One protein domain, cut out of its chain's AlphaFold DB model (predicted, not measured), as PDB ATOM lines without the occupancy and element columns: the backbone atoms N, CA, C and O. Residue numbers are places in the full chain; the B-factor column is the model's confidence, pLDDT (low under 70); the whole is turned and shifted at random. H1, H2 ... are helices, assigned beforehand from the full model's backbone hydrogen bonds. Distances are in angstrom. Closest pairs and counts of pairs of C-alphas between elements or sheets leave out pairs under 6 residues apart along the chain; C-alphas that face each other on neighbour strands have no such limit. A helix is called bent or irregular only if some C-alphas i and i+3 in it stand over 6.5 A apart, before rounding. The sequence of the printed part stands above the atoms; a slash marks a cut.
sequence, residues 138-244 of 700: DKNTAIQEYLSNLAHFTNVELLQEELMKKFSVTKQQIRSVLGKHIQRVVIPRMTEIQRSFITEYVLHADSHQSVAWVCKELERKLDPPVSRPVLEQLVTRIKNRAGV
ATOM      1  N   ASP A 138     -52.760 -29.708   8.610       68.25
ATOM      2  CA  ASP A 138     -52.863 -29.557  10.066       68.25
ATOM      3  C   ASP A 138     -52.017 -28.369  10.543       68.25
ATOM      4  O   ASP A 138     -52.503 -27.496  11.259       68.25
ATOM      5  N   LYS A 139     -50.782 -28.252  10.033       72.75
ATOM      6  CA  LYS A 139     -49.910 -27.098  10.289       72.75
ATOM      7  C   LYS A 139     -50.453 -25.825   9.635       72.75
ATOM      8  O   LYS A 139     -50.379 -24.761  10.229       72.75
ATOM      9  N   ASN A 140     -51.039 -25.904   8.440       72.88
ATOM     10  CA  ASN A 140     -51.621 -24.742   7.757       72.88
ATOM     11  C   ASN A 140     -52.863 -24.211   8.487       72.88
ATOM     12  O   ASN A 140     -53.041 -23.002   8.597       72.88
ATOM     13  N   THR A 141     -53.702 -25.108   9.003       75.00
ATOM     14  CA  THR A 141     -54.890 -24.758   9.788       75.00
ATOM     15  C   THR A 141     -54.470 -24.164  11.126       75.00
ATOM     16  O   THR A 141     -54.920 -23.073  11.452       75.00
ATOM     17  N   ALA A 142     -53.515 -24.789  11.823       75.12
ATOM     18  CA  ALA A 142     -52.982 -24.275  13.083       75.12
ATOM     19  C   ALA A 142     -52.284 -22.912  12.922       75.12
ATOM     20  O   ALA A 142     -52.486 -22.020  13.741       75.12
ATOM     21  N   ILE A 143     -51.526 -22.697  11.838       76.88
ATOM     22  CA  ILE A 143     -50.942 -21.386  11.513       76.88
ATOM     23  C   ILE A 143     -52.043 -20.362  11.210       76.88
ATOM     24  O   ILE A 143     -51.940 -19.221  11.648       76.88
ATOM     25  N   GLN A 144     -53.096 -20.725  10.473       71.50
ATOM     26  CA  GLN A 144     -54.202 -19.803  10.181       71.50
ATOM     27  C   GLN A 144     -54.999 -19.430  11.431       71.50
ATOM     28  O   GLN A 144     -55.361 -18.266  11.573       71.50
ATOM     29  N   GLU A 145     -55.233 -20.389  12.324       75.38
ATOM     30  CA  GLU A 145     -55.921 -20.193  13.600       75.38
ATOM     31  C   GLU A 145     -55.073 -19.334  14.554       75.38
ATOM     32  O   GLU A 145     -55.563 -18.398  15.189       75.38
ATOM     33  N   TYR A 146     -53.755 -19.557  14.555       77.81
ATOM     34  CA  TYR A 146     -52.796 -18.715  15.263       77.81
ATOM     35  C   TYR A 146     -52.787 -17.276  14.733       77.81
ATOM     36  O   TYR A 146     -52.897 -16.319  15.496       77.81
ATOM     37  N   LEU A 147     -52.736 -17.118  13.410       72.81
ATOM     38  CA  LEU A 147     -52.773 -15.822  12.740       72.81
ATOM     39  C   LEU A 147     -54.114 -15.097  12.911       72.81
ATOM     40  O   LEU A 147     -54.131 -13.870  12.913       72.81
ATOM     41  N   SER A 148     -55.240 -15.806  13.043       66.75
ATOM     42  CA  SER A 148     -56.530 -15.166  13.340       66.75
ATOM     43  C   SER A 148     -56.612 -14.625  14.766       66.75
ATOM     44  O   SER A 148     -57.319 -13.644  14.987       66.75
ATOM     45  N   ASN A 149     -55.863 -15.217  15.699       66.69
ATOM     46  CA  ASN A 149     -55.810 -14.779  17.095       66.69
ATOM     47  C   ASN A 149     -54.812 -13.626  17.309       66.69
ATOM     48  O   ASN A 149     -54.965 -12.834  18.236       66.69
ATOM     49  N   LEU A 150     -53.829 -13.468  16.416       64.81
ATOM     50  CA  LEU A 150     -52.872 -12.360  16.420       64.81
ATOM     51  C   LEU A 150     -53.405 -11.167  15.616       64.81
ATOM     52  O   LEU A 150     -52.944 -10.849  14.523       64.81
ATOM     53  N   ALA A 151     -54.396 -10.471  16.173       49.31
ATOM     54  CA  ALA A 151     -55.022  -9.311  15.538       49.31
ATOM     55  C   ALA A 151     -54.090  -8.078  15.395       49.31
ATOM     56  O   ALA A 151     -54.414  -7.164  14.634       49.31
ATOM     57  N   HIS A 152     -52.947  -8.033  16.088       53.09
ATOM     58  CA  HIS A 152     -52.185  -6.791  16.295       53.09
ATOM     59  C   HIS A 152     -50.709  -6.835  15.877       53.09
ATOM     60  O   HIS A 152     -50.002  -5.851  16.068       53.09
ATOM     61  N   PHE A 153     -50.223  -7.926  15.275       52.75
ATOM     62  CA  PHE A 153     -48.813  -8.008  14.885       52.75
ATOM     63  C   PHE A 153     -48.525  -7.207  13.607       52.75
ATOM     64  O   PHE A 153     -48.824  -7.637  12.494       52.75
ATOM     65  N   THR A 154     -47.929  -6.027  13.772       54.44
ATOM     66  CA  THR A 154     -47.455  -5.153  12.683       54.44
ATOM     67  C   THR A 154     -46.073  -5.557  12.164       54.44
ATOM     68  O   THR A 154     -45.757  -5.309  10.995       54.44
ATOM     69  N   ASN A 155     -45.267  -6.239  12.988       68.19
ATOM     70  CA  ASN A 155     -43.941  -6.711  12.602       68.19
ATOM     71  C   ASN A 155     -43.999  -8.124  11.994       68.19
ATOM     72  O   ASN A 155     -43.964  -9.145  12.683       68.19
ATOM     73  N   VAL A 156     -44.110  -8.161  10.666       69.56
ATOM     74  CA  VAL A 156     -44.222  -9.389   9.866       69.56
ATOM     75  C   VAL A 156     -42.946 -10.239   9.903       69.56
ATOM     76  O   VAL A 156     -43.034 -11.451   9.718       69.56
ATOM     77  N   GLU A 157     -41.779  -9.642  10.152       71.38
ATOM     78  CA  GLU A 157     -40.505 -10.370  10.227       71.38
ATOM     79  C   GLU A 157     -40.409 -11.174  11.523       71.38
ATOM     80  O   GLU A 157     -40.187 -12.385  11.464       71.38
ATOM     81  N   LEU A 158     -40.734 -10.550  12.661       74.19
ATOM     82  CA  LEU A 158     -40.861 -11.245  13.947       74.19
ATOM     83  C   LEU A 158     -41.932 -12.340  13.892       74.19
ATOM     84  O   LEU A 158     -41.698 -13.464  14.329       74.19
ATOM     85  N   LEU A 159     -43.083 -12.051  13.276       77.00
ATOM     86  CA  LEU A 159     -44.145 -13.041  13.085       77.00
ATOM     87  C   LEU A 159     -43.673 -14.228  12.229       77.00
ATOM     88  O   LEU A 159     -44.042 -15.370  12.486       77.00
ATOM     89  N   GLN A 160     -42.855 -13.985  11.203       79.69
ATOM     90  CA  GLN A 160     -42.300 -15.050  10.372       79.69
ATOM     91  C   GLN A 160     -41.334 -15.937  11.166       79.69
ATOM     92  O   GLN A 160     -41.414 -17.158  11.048       79.69
ATOM     93  N   GLU A 161     -40.447 -15.350  11.969       80.06
ATOM     94  CA  GLU A 161     -39.525 -16.088  12.842       80.06
ATOM     95  C   GLU A 161     -40.264 -16.900  13.904       80.06
ATOM     96  O   GLU A 161     -39.975 -18.083  14.098       80.06
ATOM     97  N   GLU A 162     -41.286 -16.311  14.515       81.62
ATOM     98  CA  GLU A 162     -42.123 -16.980  15.500       81.62
ATOM     99  C   GLU A 162     -42.896 -18.154  14.886       81.62
ATOM    100  O   GLU A 162     -42.930 -19.242  15.461       81.62
ATOM    101  N   LEU A 163     -43.454 -17.990  13.682       80.69
ATOM    102  CA  LEU A 163     -44.125 -19.073  12.962       80.69
ATOM    103  C   LEU A 163     -43.155 -20.194  12.561       80.69
ATOM    104  O   LEU A 163     -43.511 -21.369  12.672       80.69
ATOM    105  N   MET A 164     -41.937 -19.854  12.119       83.69
ATOM    106  CA  MET A 164     -40.895 -20.842  11.810       83.69
ATOM    107  C   MET A 164     -40.529 -21.653  13.055       83.69
ATOM    108  O   MET A 164     -40.494 -22.883  12.994       83.69
ATOM    109  N   LYS A 165     -40.327 -20.974  14.192       84.19
ATOM    110  CA  LYS A 165     -39.960 -21.593  15.471       84.19
ATOM    111  C   LYS A 165     -41.095 -22.442  16.049       84.19
ATOM    112  O   LYS A 165     -40.862 -23.569  16.467       84.19
ATOM    113  N   LYS A 166     -42.327 -21.925  16.037       81.19
ATOM    114  CA  LYS A 166     -43.496 -22.552  16.673       81.19
ATOM    115  C   LYS A 166     -44.051 -23.745  15.899       81.19
ATOM    116  O   LYS A 166     -44.550 -24.682  16.511       81.19
ATOM    117  N   PHE A 167     -43.983 -23.717  14.568       82.06
ATOM    118  CA  PHE A 167     -44.588 -24.754  13.722       82.06
ATOM    119  C   PHE A 167     -43.562 -25.638  12.992       82.06
ATOM    120  O   PHE A 167     -43.961 -26.545  12.250       82.06
ATOM    121  N   SER A 168     -42.260 -25.406  13.207       79.50
ATOM    122  CA  SER A 168     -41.146 -26.136  12.576       79.50
ATOM    123  C   SER A 168     -41.355 -26.254  11.063       79.50
ATOM    124  O   SER A 168     -41.546 -27.345  10.517       79.50
ATOM    125  N   VAL A 169     -41.457 -25.101  10.407       77.88
ATOM    126  CA  VAL A 169     -41.763 -24.939   8.975       77.88
ATOM    127  C   VAL A 169     -40.739 -24.009   8.343       77.88
ATOM    128  O   VAL A 169     -40.245 -23.086   8.990       77.88
ATOM    129  N   THR A 170     -40.417 -24.235   7.072       78.00
ATOM    130  CA  THR A 170     -39.395 -23.440   6.383       78.00
ATOM    131  C   THR A 170     -39.927 -22.062   5.978       78.00
ATOM    132  O   THR A 170     -41.125 -21.862   5.746       78.00
ATOM    133  N   LYS A 171     -39.016 -21.098   5.801       74.81
ATOM    134  CA  LYS A 171     -39.328 -19.754   5.279       74.81
ATOM    135  C   LYS A 171     -40.111 -19.814   3.961       74.81
ATOM    136  O   LYS A 171     -41.032 -19.027   3.741       74.81
ATOM    137  N   GLN A 172     -39.780 -20.772   3.093       68.75
ATOM    138  CA  GLN A 172     -40.444 -20.990   1.807       68.75
ATOM    139  C   GLN A 172     -41.893 -21.470   1.970       68.75
ATOM    140  O   GLN A 172     -42.788 -20.938   1.308       68.75
ATOM    141  N   GLN A 173     -42.143 -22.388   2.905       70.62
ATOM    142  CA  GLN A 173     -43.477 -22.913   3.200       70.62
ATOM    143  C   GLN A 173     -44.416 -21.812   3.743       70.62
ATOM    144  O   GLN A 173     -45.571 -21.704   3.311       70.62
ATOM    145  N   ILE A 174     -43.929 -20.931   4.627       76.06
ATOM    146  CA  ILE A 174     -44.763 -19.907   5.290       76.06
ATOM    147  C   ILE A 174     -45.086 -18.711   4.379       76.06
ATOM    148  O   ILE A 174     -46.165 -18.121   4.509       76.06
ATOM    149  N   ARG A 175     -44.221 -18.366   3.412       72.50
ATOM    150  CA  ARG A 175     -44.405 -17.211   2.500       72.50
ATOM    151  C   ARG A 175     -45.800 -17.138   1.871       72.50
ATOM    152  O   ARG A 175     -46.381 -16.056   1.768       72.50
ATOM    153  N   SER A 176     -46.366 -18.278   1.472       67.56
ATOM    154  CA  SER A 176     -47.693 -18.325   0.841       67.56
ATOM    155  C   SER A 176     -48.846 -18.020   1.812       67.56
ATOM    156  O   SER A 176     -49.860 -17.439   1.411       67.56
ATOM    157  N   VAL A 177     -48.690 -18.392   3.086       72.12
ATOM    158  CA  VAL A 177     -49.687 -18.205   4.149       72.12
ATOM    159  C   VAL A 177     -49.619 -16.773   4.673       72.12
ATOM    160  O   VAL A 177     -50.639 -16.078   4.677       72.12
ATOM    161  N   LEU A 178     -48.410 -16.287   4.978       72.31
ATOM    162  CA  LEU A 178     -48.163 -14.892   5.349       72.31
ATOM    163  C   LEU A 178     -48.641 -13.932   4.258       72.31
ATOM    164  O   LEU A 178     -49.325 -12.961   4.559       72.31
ATOM    165  N   GLY A 179     -48.394 -14.232   2.980       70.88
ATOM    166  CA  GLY A 179     -48.855 -13.369   1.893       70.88
ATOM    167  C   GLY A 179     -50.381 -13.213   1.823       70.88
ATOM    168  O   GLY A 179     -50.882 -12.127   1.527       70.88
ATOM    169  N   LYS A 180     -51.141 -14.266   2.155       72.44
ATOM    170  CA  LYS A 180     -52.609 -14.191   2.254       72.44
ATOM    171  C   LYS A 180     -53.059 -13.413   3.490       72.44
ATOM    172  O   LYS A 180     -54.033 -12.667   3.393       72.44
ATOM    173  N   HIS A 181     -52.368 -13.576   4.617       71.31
ATOM    174  CA  HIS A 181     -52.661 -12.856   5.855       71.31
ATOM    175  C   HIS A 181     -52.389 -11.349   5.712       71.31
ATOM    176  O   HIS A 181     -53.283 -10.542   5.965       71.31
ATOM    177  N   ILE A 182     -51.232 -10.970   5.152       71.56
ATOM    178  CA  ILE A 182     -50.890  -9.582   4.801       71.56
ATOM    179  C   ILE A 182     -51.993  -8.962   3.938       71.56
ATOM    180  O   ILE A 182     -52.478  -7.866   4.208       71.56
ATOM    181  N   GLN A 183     -52.453  -9.690   2.918       68.00
ATOM    182  CA  GLN A 183     -53.480  -9.198   2.006       68.00
ATOM    183  C   GLN A 183     -54.857  -9.004   2.649       68.00
ATOM    184  O   GLN A 183     -55.577  -8.087   2.250       68.00
ATOM    185  N   ARG A 184     -55.263  -9.902   3.548       72.31
ATOM    186  CA  ARG A 184     -56.634  -9.945   4.080       72.31
ATOM    187  C   ARG A 184     -56.802  -9.203   5.398       72.31
ATOM    188  O   ARG A 184     -57.918  -8.790   5.686       72.31
ATOM    189  N   VAL A 185     -55.730  -9.058   6.169       66.44
ATOM    190  CA  VAL A 185     -55.789  -8.548   7.543       66.44
ATOM    191  C   VAL A 185     -54.929  -7.300   7.692       66.44
ATOM    192  O   VAL A 185     -55.455  -6.258   8.068       66.44
ATOM    193  N   VAL A 186     -53.647  -7.368   7.317       68.50
ATOM    194  CA  VAL A 186     -52.695  -6.265   7.546       68.50
ATOM    195  C   VAL A 186     -52.996  -5.059   6.648       68.50
ATOM    196  O   VAL A 186     -53.238  -3.967   7.149       68.50
ATOM    197  N   ILE A 187     -53.075  -5.248   5.323       68.00
ATOM    198  CA  ILE A 187     -53.311  -4.147   4.368       68.00
ATOM    199  C   ILE A 187     -54.646  -3.411   4.626       68.00
ATOM    200  O   ILE A 187     -54.650  -2.181   4.601       68.00
ATOM    201  N   PRO A 188     -55.785  -4.093   4.873       70.81
ATOM    202  CA  PRO A 188     -57.043  -3.406   5.180       70.81
ATOM    203  C   PRO A 188     -57.040  -2.614   6.495       70.81
ATOM    204  O   PRO A 188     -57.861  -1.708   6.628       70.81
ATOM    205  N   ARG A 189     -56.145  -2.945   7.439       66.88
ATOM    206  CA  ARG A 189     -56.008  -2.288   8.750       66.88
ATOM    207  C   ARG A 189     -54.983  -1.154   8.783       66.88
ATOM    208  O   ARG A 189     -54.964  -0.415   9.759       66.88
ATOM    209  N   MET A 190     -54.171  -0.978   7.737       73.06
ATOM    210  CA  MET A 190     -53.309   0.205   7.603       73.06
ATOM    211  C   MET A 190     -54.147   1.483   7.648       73.06
ATOM    212  O   MET A 190     -55.262   1.499   7.111       73.06
ATOM    213  N   THR A 191     -53.626   2.560   8.234       74.62
ATOM    214  CA  THR A 191     -54.376   3.822   8.287       74.62
ATOM    215  C   THR A 191     -54.640   4.342   6.872       74.62
ATOM    216  O   THR A 191     -53.918   4.028   5.917       74.62
ATOM    217  N   GLU A 192     -55.725   5.095   6.698       69.94
ATOM    218  CA  GLU A 192     -56.046   5.711   5.406       69.94
ATOM    219  C   GLU A 192     -54.928   6.661   4.958       69.94
ATOM    220  O   GLU A 192     -54.542   6.640   3.794       69.94
ATOM    221  N   ILE A 193     -54.316   7.368   5.913       70.38
ATOM    222  CA  ILE A 193     -53.159   8.249   5.710       70.38
ATOM    223  C   ILE A 193     -51.962   7.465   5.153       70.38
ATOM    224  O   ILE A 193     -51.438   7.823   4.101       70.38
ATOM    225  N   GLN A 194     -51.579   6.341   5.772       72.94
ATOM    226  CA  GLN A 194     -50.476   5.505   5.277       72.94
ATOM    227  C   GLN A 194     -50.769   4.933   3.886       72.94
ATOM    228  O   GLN A 194     -49.891   4.890   3.027       72.94
ATOM    229  N   ARG A 195     -52.008   4.490   3.634       74.25
ATOM    230  CA  ARG A 195     -52.400   3.942   2.326       74.25
ATOM    231  C   ARG A 195     -52.367   4.996   1.225       74.25
ATOM    232  O   ARG A 195     -51.904   4.682   0.125       74.25
ATOM    233  N   SER A 196     -52.847   6.202   1.510       72.38
ATOM    234  CA  SER A 196     -52.821   7.334   0.584       72.38
ATOM    235  C   SER A 196     -51.388   7.769   0.305       72.38
ATOM    236  O   SER A 196     -50.999   7.775  -0.859       72.38
ATOM    237  N   PHE A 197     -50.573   7.953   1.347       75.75
ATOM    238  CA  PHE A 197     -49.160   8.311   1.218       75.75
ATOM    239  C   PHE A 197     -48.369   7.281   0.401       75.75
ATOM    240  O   PHE A 197     -47.707   7.638  -0.565       75.75
ATOM    241  N   ILE A 198     -48.492   5.981   0.705       78.25
ATOM    242  CA  ILE A 198     -47.828   4.917  -0.074       78.25
ATOM    243  C   ILE A 198     -48.297   4.931  -1.531       78.25
ATOM    244  O   ILE A 198     -47.502   4.720  -2.442       78.25
ATOM    245  N   THR A 199     -49.590   5.143  -1.772       75.19
ATOM    246  CA  THR A 199     -50.131   5.152  -3.135       75.19
ATOM    247  C   THR A 199     -49.606   6.342  -3.928       75.19
ATOM    248  O   THR A 199     -49.152   6.149  -5.049       75.19
ATOM    249  N   GLU A 200     -49.633   7.535  -3.345       73.25
ATOM    250  CA  GLU A 200     -49.128   8.770  -3.941       73.25
ATOM    251  C   GLU A 200     -47.621   8.677  -4.197       73.25
ATOM    252  O   GLU A 200     -47.175   8.835  -5.331       73.25
ATOM    253  N   TYR A 201     -46.852   8.251  -3.194       77.12
ATOM    254  CA  TYR A 201     -45.409   8.067  -3.308       77.12
ATOM    255  C   TYR A 201     -45.027   7.076  -4.412       77.12
ATOM    256  O   TYR A 201     -44.127   7.333  -5.201       77.12
ATOM    257  N   VAL A 202     -45.725   5.939  -4.519       76.44
ATOM    258  CA  VAL A 202     -45.440   4.933  -5.558       76.44
ATOM    259  C   VAL A 202     -45.869   5.400  -6.952       76.44
ATOM    260  O   VAL A 202     -45.297   4.935  -7.937       76.44
ATOM    261  N   LEU A 203     -46.880   6.268  -7.052       69.19
ATOM    262  CA  LEU A 203     -47.322   6.849  -8.324       69.19
ATOM    263  C   LEU A 203     -46.398   7.975  -8.806       69.19
ATOM    264  O   LEU A 203     -46.265   8.135 -10.016       69.19
ATOM    265  N   HIS A 204     -45.770   8.709  -7.885       68.69
ATOM    266  CA  HIS A 204     -44.787   9.756  -8.183       68.69
ATOM    267  C   HIS A 204     -43.341   9.248  -8.239       68.69
ATOM    268  O   HIS A 204     -42.477   9.937  -8.767       68.69
ATOM    269  N   ALA A 205     -43.069   8.046  -7.728       66.56
ATOM    270  CA  ALA A 205     -41.785   7.383  -7.897       66.56
ATOM    271  C   ALA A 205     -41.536   7.085  -9.381       66.56
ATOM    272  O   ALA A 205     -42.367   6.442 -10.032       66.56
ATOM    273  N   ASP A 206     -40.370   7.492  -9.888       60.12
ATOM    274  CA  ASP A 206     -39.977   7.256 -11.275       60.12
ATOM    275  C   ASP A 206     -40.173   5.793 -11.675       60.12
ATOM    276  O   ASP A 206     -39.851   4.851 -10.932       60.12
ATOM    277  N   SER A 207     -40.657   5.578 -12.901       58.19
ATOM    278  CA  SER A 207     -40.895   4.234 -13.441       58.19
ATOM    279  C   SER A 207     -39.641   3.354 -13.451       58.19
ATOM    280  O   SER A 207     -39.764   2.128 -13.473       58.19
ATOM    281  N   HIS A 208     -38.457   3.969 -13.398       53.75
ATOM    282  CA  HIS A 208     -37.147   3.319 -13.384       53.75
ATOM    283  C   HIS A 208     -36.701   2.846 -11.994       53.75
ATOM    284  O   HIS A 208     -35.847   1.966 -11.892       53.75
ATOM    285  N   GLN A 209     -37.292   3.360 -10.913       70.69
ATOM    286  CA  GLN A 209     -36.906   2.965  -9.560       70.69
ATOM    287  C   GLN A 209     -37.374   1.534  -9.262       70.69
ATOM    288  O   GLN A 209     -38.529   1.164  -9.498       70.69
ATOM    289  N   SER A 210     -36.491   0.698  -8.717       76.12
ATOM    290  CA  SER A 210     -36.841  -0.684  -8.371       76.12
ATOM    291  C   SER A 210     -37.872  -0.731  -7.233       76.12
ATOM    292  O   SER A 210     -37.977   0.191  -6.425       76.12
ATOM    293  N   VAL A 211     -38.656  -1.814  -7.142       70.88
ATOM    294  CA  VAL A 211     -39.583  -2.026  -6.008       70.88
ATOM    295  C   VAL A 211     -38.821  -1.983  -4.681       70.88
ATOM    296  O   VAL A 211     -39.288  -1.360  -3.738       70.88
ATOM    297  N   ALA A 212     -37.627  -2.580  -4.638       72.75
ATOM    298  CA  ALA A 212     -36.777  -2.605  -3.453       72.75
ATOM    299  C   ALA A 212     -36.342  -1.200  -3.006       72.75
ATOM    300  O   ALA A 212     -36.350  -0.918  -1.810       72.75
ATOM    301  N   TRP A 213     -36.005  -0.318  -3.953       83.50
ATOM    302  CA  TRP A 213     -35.642   1.067  -3.651       83.50
ATOM    303  C   TRP A 213     -36.835   1.844  -3.083       83.50
ATOM    304  O   TRP A 213     -36.727   2.447  -2.019       83.50
ATOM    305  N   VAL A 214     -38.001   1.744  -3.732       75.56
ATOM    306  CA  VAL A 214     -39.226   2.432  -3.285       75.56
ATOM    307  C   VAL A 214     -39.667   1.947  -1.900       75.56
ATOM    308  O   VAL A 214     -40.084   2.757  -1.080       75.56
ATOM    309  N   CYS A 215     -39.539   0.648  -1.605       83.25
ATOM    310  CA  CYS A 215     -39.815   0.118  -0.268       83.25
ATOM    311  C   CYS A 215     -38.859   0.682   0.791       83.25
ATOM    312  O   CYS A 215     -39.336   1.133   1.823       83.25
ATOM    313  N   LYS A 216     -37.545   0.720   0.522       82.81
ATOM    314  CA  LYS A 216     -36.538   1.257   1.459       82.81
ATOM    315  C   LYS A 216     -36.788   2.728   1.798       82.81
ATOM    316  O   LYS A 216     -36.557   3.168   2.919       82.81
ATOM    317  N   GLU A 217     -37.269   3.491   0.826       84.06
ATOM    318  CA  GLU A 217     -37.554   4.908   1.016       84.06
ATOM    319  C   GLU A 217     -38.893   5.142   1.739       84.06
ATOM    320  O   GLU A 217     -39.001   6.032   2.580       84.06
ATOM    321  N   LEU A 218     -39.894   4.291   1.492       81.81
ATOM    322  CA  LEU A 218     -41.142   4.277   2.261       81.81
ATOM    323  C   LEU A 218     -40.927   3.852   3.720       81.81
ATOM    324  O   LEU A 218     -41.569   4.414   4.599       81.81
ATOM    325  N   GLU A 219     -40.013   2.916   3.992       83.06
ATOM    326  CA  GLU A 219     -39.625   2.525   5.359       83.06
ATOM    327  C   GLU A 219     -39.085   3.704   6.171       83.06
ATOM    328  O   GLU A 219     -39.362   3.794   7.361       83.06
ATOM    329  N   ARG A 220     -38.350   4.619   5.527       82.69
ATOM    330  CA  ARG A 220     -37.805   5.820   6.176       82.69
ATOM    331  C   ARG A 220     -38.846   6.908   6.413       82.69
ATOM    332  O   ARG A 220     -38.706   7.676   7.355       82.69
ATOM    333  N   LYS A 221     -39.835   7.019   5.522       80.56
ATOM    334  CA  LYS A 221     -40.803   8.131   5.502       80.56
ATOM    335  C   LYS A 221     -42.116   7.834   6.225       80.56
ATOM    336  O   LYS A 221     -42.874   8.759   6.489       80.56
ATOM    337  N   LEU A 222     -42.421   6.566   6.492       80.88
ATOM    338  CA  LEU A 222     -43.647   6.164   7.177       80.88
ATOM    339  C   LEU A 222     -43.440   6.117   8.689       80.88
ATOM    340  O   LEU A 222     -42.606   5.355   9.170       80.88
ATOM    341  N   ASP A 223     -44.280   6.849   9.418       72.56
ATOM    342  CA  ASP A 223     -44.393   6.763  10.873       72.56
ATOM    343  C   ASP A 223     -45.838   6.370  11.262       72.56
ATOM    344  O   ASP A 223     -46.786   7.071  10.886       72.56
ATOM    345  N   PRO A 224     -46.069   5.218  11.925       70.44
ATOM    346  CA  PRO A 224     -45.087   4.184  12.266       70.44
ATOM    347  C   PRO A 224     -44.566   3.416  11.032       70.44
ATOM    348  O   PRO A 224     -45.291   3.298  10.030       70.44
ATOM    349  N   PRO A 225     -43.349   2.837  11.108       74.75
ATOM    350  CA  PRO A 225     -42.727   2.128   9.996       74.75
ATOM    351  C   PRO A 225     -43.530   0.885   9.611       74.75
ATOM    352  O   PRO A 225     -43.966   0.088  10.446       74.75
ATOM    353  N   VAL A 226     -43.719   0.702   8.305       78.25
ATOM    354  CA  VAL A 226     -44.407  -0.459   7.734       78.25
ATOM    355  C   VAL A 226     -43.364  -1.485   7.312       78.25
ATOM    356  O   VAL A 226     -42.409  -1.151   6.620       78.25
ATOM    357  N   SER A 227     -43.559  -2.749   7.688       77.06
ATOM    358  CA  SER A 227     -42.596  -3.805   7.365       77.06
ATOM    359  C   SER A 227     -42.404  -4.002   5.853       77.06
ATOM    360  O   SER A 227     -43.361  -3.998   5.064       77.06
ATOM    361  N   ARG A 228     -41.154  -4.262   5.457       78.12
ATOM    362  CA  ARG A 228     -40.731  -4.479   4.067       78.12
ATOM    363  C   ARG A 228     -41.609  -5.443   3.267       78.12
ATOM    364  O   ARG A 228     -41.988  -5.099   2.146       78.12
ATOM    365  N   PRO A 229     -42.027  -6.610   3.801       74.19
ATOM    366  CA  PRO A 229     -42.851  -7.556   3.047       74.19
ATOM    367  C   PRO A 229     -44.247  -7.009   2.710       74.19
ATOM    368  O   PRO A 229     -44.842  -7.380   1.693       74.19
ATOM    369  N   VAL A 230     -44.788  -6.127   3.558       75.75
ATOM    370  CA  VAL A 230     -46.077  -5.458   3.333       75.75
ATOM    371  C   VAL A 230     -45.925  -4.401   2.242       75.75
ATOM    372  O   VAL A 230     -46.738  -4.363   1.311       75.75
ATOM    373  N   LEU A 231     -44.852  -3.605   2.309       79.38
ATOM    374  CA  LEU A 231     -44.519  -2.604   1.296       79.38
ATOM    375  C   LEU A 231     -44.253  -3.246  -0.065       79.38
ATOM    376  O   LEU A 231     -44.870  -2.845  -1.045       79.38
ATOM    377  N   GLU A 232     -43.452  -4.308  -0.145       79.12
ATOM    378  CA  GLU A 232     -43.153  -4.992  -1.410       79.12
ATOM    379  C   GLU A 232     -44.421  -5.495  -2.104       79.12
ATOM    380  O   GLU A 232     -44.589  -5.305  -3.314       79.12
ATOM    381  N   GLN A 233     -45.370  -6.073  -1.360       76.38
ATOM    382  CA  GLN A 233     -46.654  -6.485  -1.930       76.38
ATOM    383  C   GLN A 233     -47.517  -5.304  -2.385       76.38
ATOM    384  O   GLN A 233     -48.190  -5.409  -3.417       76.38
ATOM    385  N   LEU A 234     -47.535  -4.203  -1.631       77.25
ATOM    386  CA  LEU A 234     -48.291  -2.996  -1.969       77.25
ATOM    387  C   LEU A 234     -47.699  -2.281  -3.178       77.25
ATOM    388  O   LEU A 234     -48.413  -2.101  -4.161       77.25
ATOM    389  N   VAL A 235     -46.408  -1.959  -3.151       79.62
ATOM    390  CA  VAL A 235     -45.668  -1.303  -4.236       79.62
ATOM    391  C   VAL A 235     -45.770  -2.130  -5.513       79.62
ATOM    392  O   VAL A 235     -46.150  -1.602  -6.553       79.62
ATOM    393  N   THR A 236     -45.555  -3.448  -5.442       76.88
ATOM    394  CA  THR A 236     -45.706  -4.334  -6.609       76.88
ATOM    395  C   THR A 236     -47.135  -4.306  -7.147       76.88
ATOM    396  O   THR A 236     -47.346  -4.256  -8.358       76.88
ATOM    397  N   ARG A 237     -48.160  -4.301  -6.283       74.56
ATOM    398  CA  ARG A 237     -49.559  -4.178  -6.723       74.56
ATOM    399  C   ARG A 237     -49.873  -2.815  -7.314       74.56
ATOM    400  O   ARG A 237     -50.632  -2.771  -8.280       74.56
ATOM    401  N   ILE A 238     -49.359  -1.734  -6.736       73.88
ATOM    402  CA  ILE A 238     -49.597  -0.368  -7.197       73.88
ATOM    403  C   ILE A 238     -48.885  -0.165  -8.530       73.88
ATOM    404  O   ILE A 238     -49.566   0.184  -9.483       73.88
ATOM    405  N   LYS A 239     -47.605  -0.532  -8.675       68.31
ATOM    406  CA  LYS A 239     -46.875  -0.494  -9.956       68.31
ATOM    407  C   LYS A 239     -47.536  -1.363 -11.032       68.31
ATOM    408  O   LYS A 239     -47.791  -0.892 -12.139       68.31
ATOM    409  N   ASN A 240     -47.957  -2.587 -10.693       63.56
ATOM    410  CA  ASN A 240     -48.705  -3.451 -11.619       63.56
ATOM    411  C   ASN A 240     -50.096  -2.899 -11.986       63.56
ATOM    412  O   ASN A 240     -50.645  -3.247 -13.033       63.56
ATOM    413  N   ARG A 241     -50.697  -2.062 -11.130       57.38
ATOM    414  CA  ARG A 241     -51.953  -1.351 -11.413       57.38
ATOM    415  C   ARG A 241     -51.720  -0.041 -12.172       57.38
ATOM    416  O   ARG A 241     -52.559   0.291 -12.999       57.38
ATOM    417  N   ALA A 242     -50.612   0.652 -11.927       50.69
ATOM    418  CA  ALA A 242     -50.209   1.902 -12.567       50.69
ATOM    419  C   ALA A 242     -49.815   1.680 -14.036       50.69
ATOM    420  O   ALA A 242     -50.183   2.477 -14.893       50.69
ATOM    421  N   GLY A 243     -49.226   0.521 -14.364       42.91
ATOM    422  CA  GLY A 243     -48.994   0.078 -15.749       42.91
ATOM    423  C   GLY A 243     -50.268  -0.179 -16.576       42.91
ATOM    424  O   GLY A 243     -50.191  -0.471 -17.770       42.91
ATOM    425  N   VAL A 244     -51.459  -0.067 -15.973       42.41
ATOM    426  CA  VAL A 244     -52.748  -0.006 -16.674       42.41
ATOM    427  C   VAL A 244     -53.437   1.296 -16.263       42.41
ATOM    428  O   VAL A 244     -54.221   1.282 -15.309       42.41
TER     429      VAL A 244
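This is residues 138 to 244 of the 700 residues of the protein "Hypothetical protein" of Percolomonas cosmopolitus (UniProt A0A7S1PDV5). Two small lobes of three helices each, H1 to H3 and H4 to H6, stand end to end, and the kinked H3 reaches from the first lobe to H6 of the second. The 107 printed residues hold six named helices, H1 to H6 in chain order, and no named strand; the class is all helix, and the packing is mostly crossed, with one of seven touching pairs at a shallow tilt. The whole is compact, with a radius of gyration of the C-alphas of 14.7 A, and spans 44 by 24 by 24 A.

Start at H3, residues 171 to 189, with its kink of 48 degrees near residue 182; it is irregular, only just, C-alphas 184 and 187 being 6.7 A apart. It touches H2, residues 156 to 167, closest at C-alphas Met 164 and Lys 171, 6.8 A. H1, residues 138 to 149, forms a hairpin with H2 at 43 degrees. Residues 182 to 187 of H3 only just touch H6, residues 228 to 242, with 3 pairs of C-alphas within 8 A, closest Ile 182 and Val 230, 6.5 A. H6 touches H5, residues 211 to 221, closest at C-alphas Cys 215 and Leu 231, 5.7 A, and H4, residues 192 to 204, closest at Val 202 and Val 235, 6.4 A. Every O i to N i+4 pair is within hydrogen-bond range in H1, H2, H4, H5 and H6, and 10 of 15 in H3.

Find C-alpha 171 at (-39.328, -19.754, 5.279); H3 runs 24.4 A from there. H1 begins at (-52.863, -29.557, 10.066), and H6, 20.2 A long, ends at (-50.209, 1.902, -12.567).

C-alphas 138 and 206 are farthest apart, 44.5 A. The printed part has no cut and no long link. Thirty residues are under pLDDT 70, among them 148 to 156 and 239 to 244.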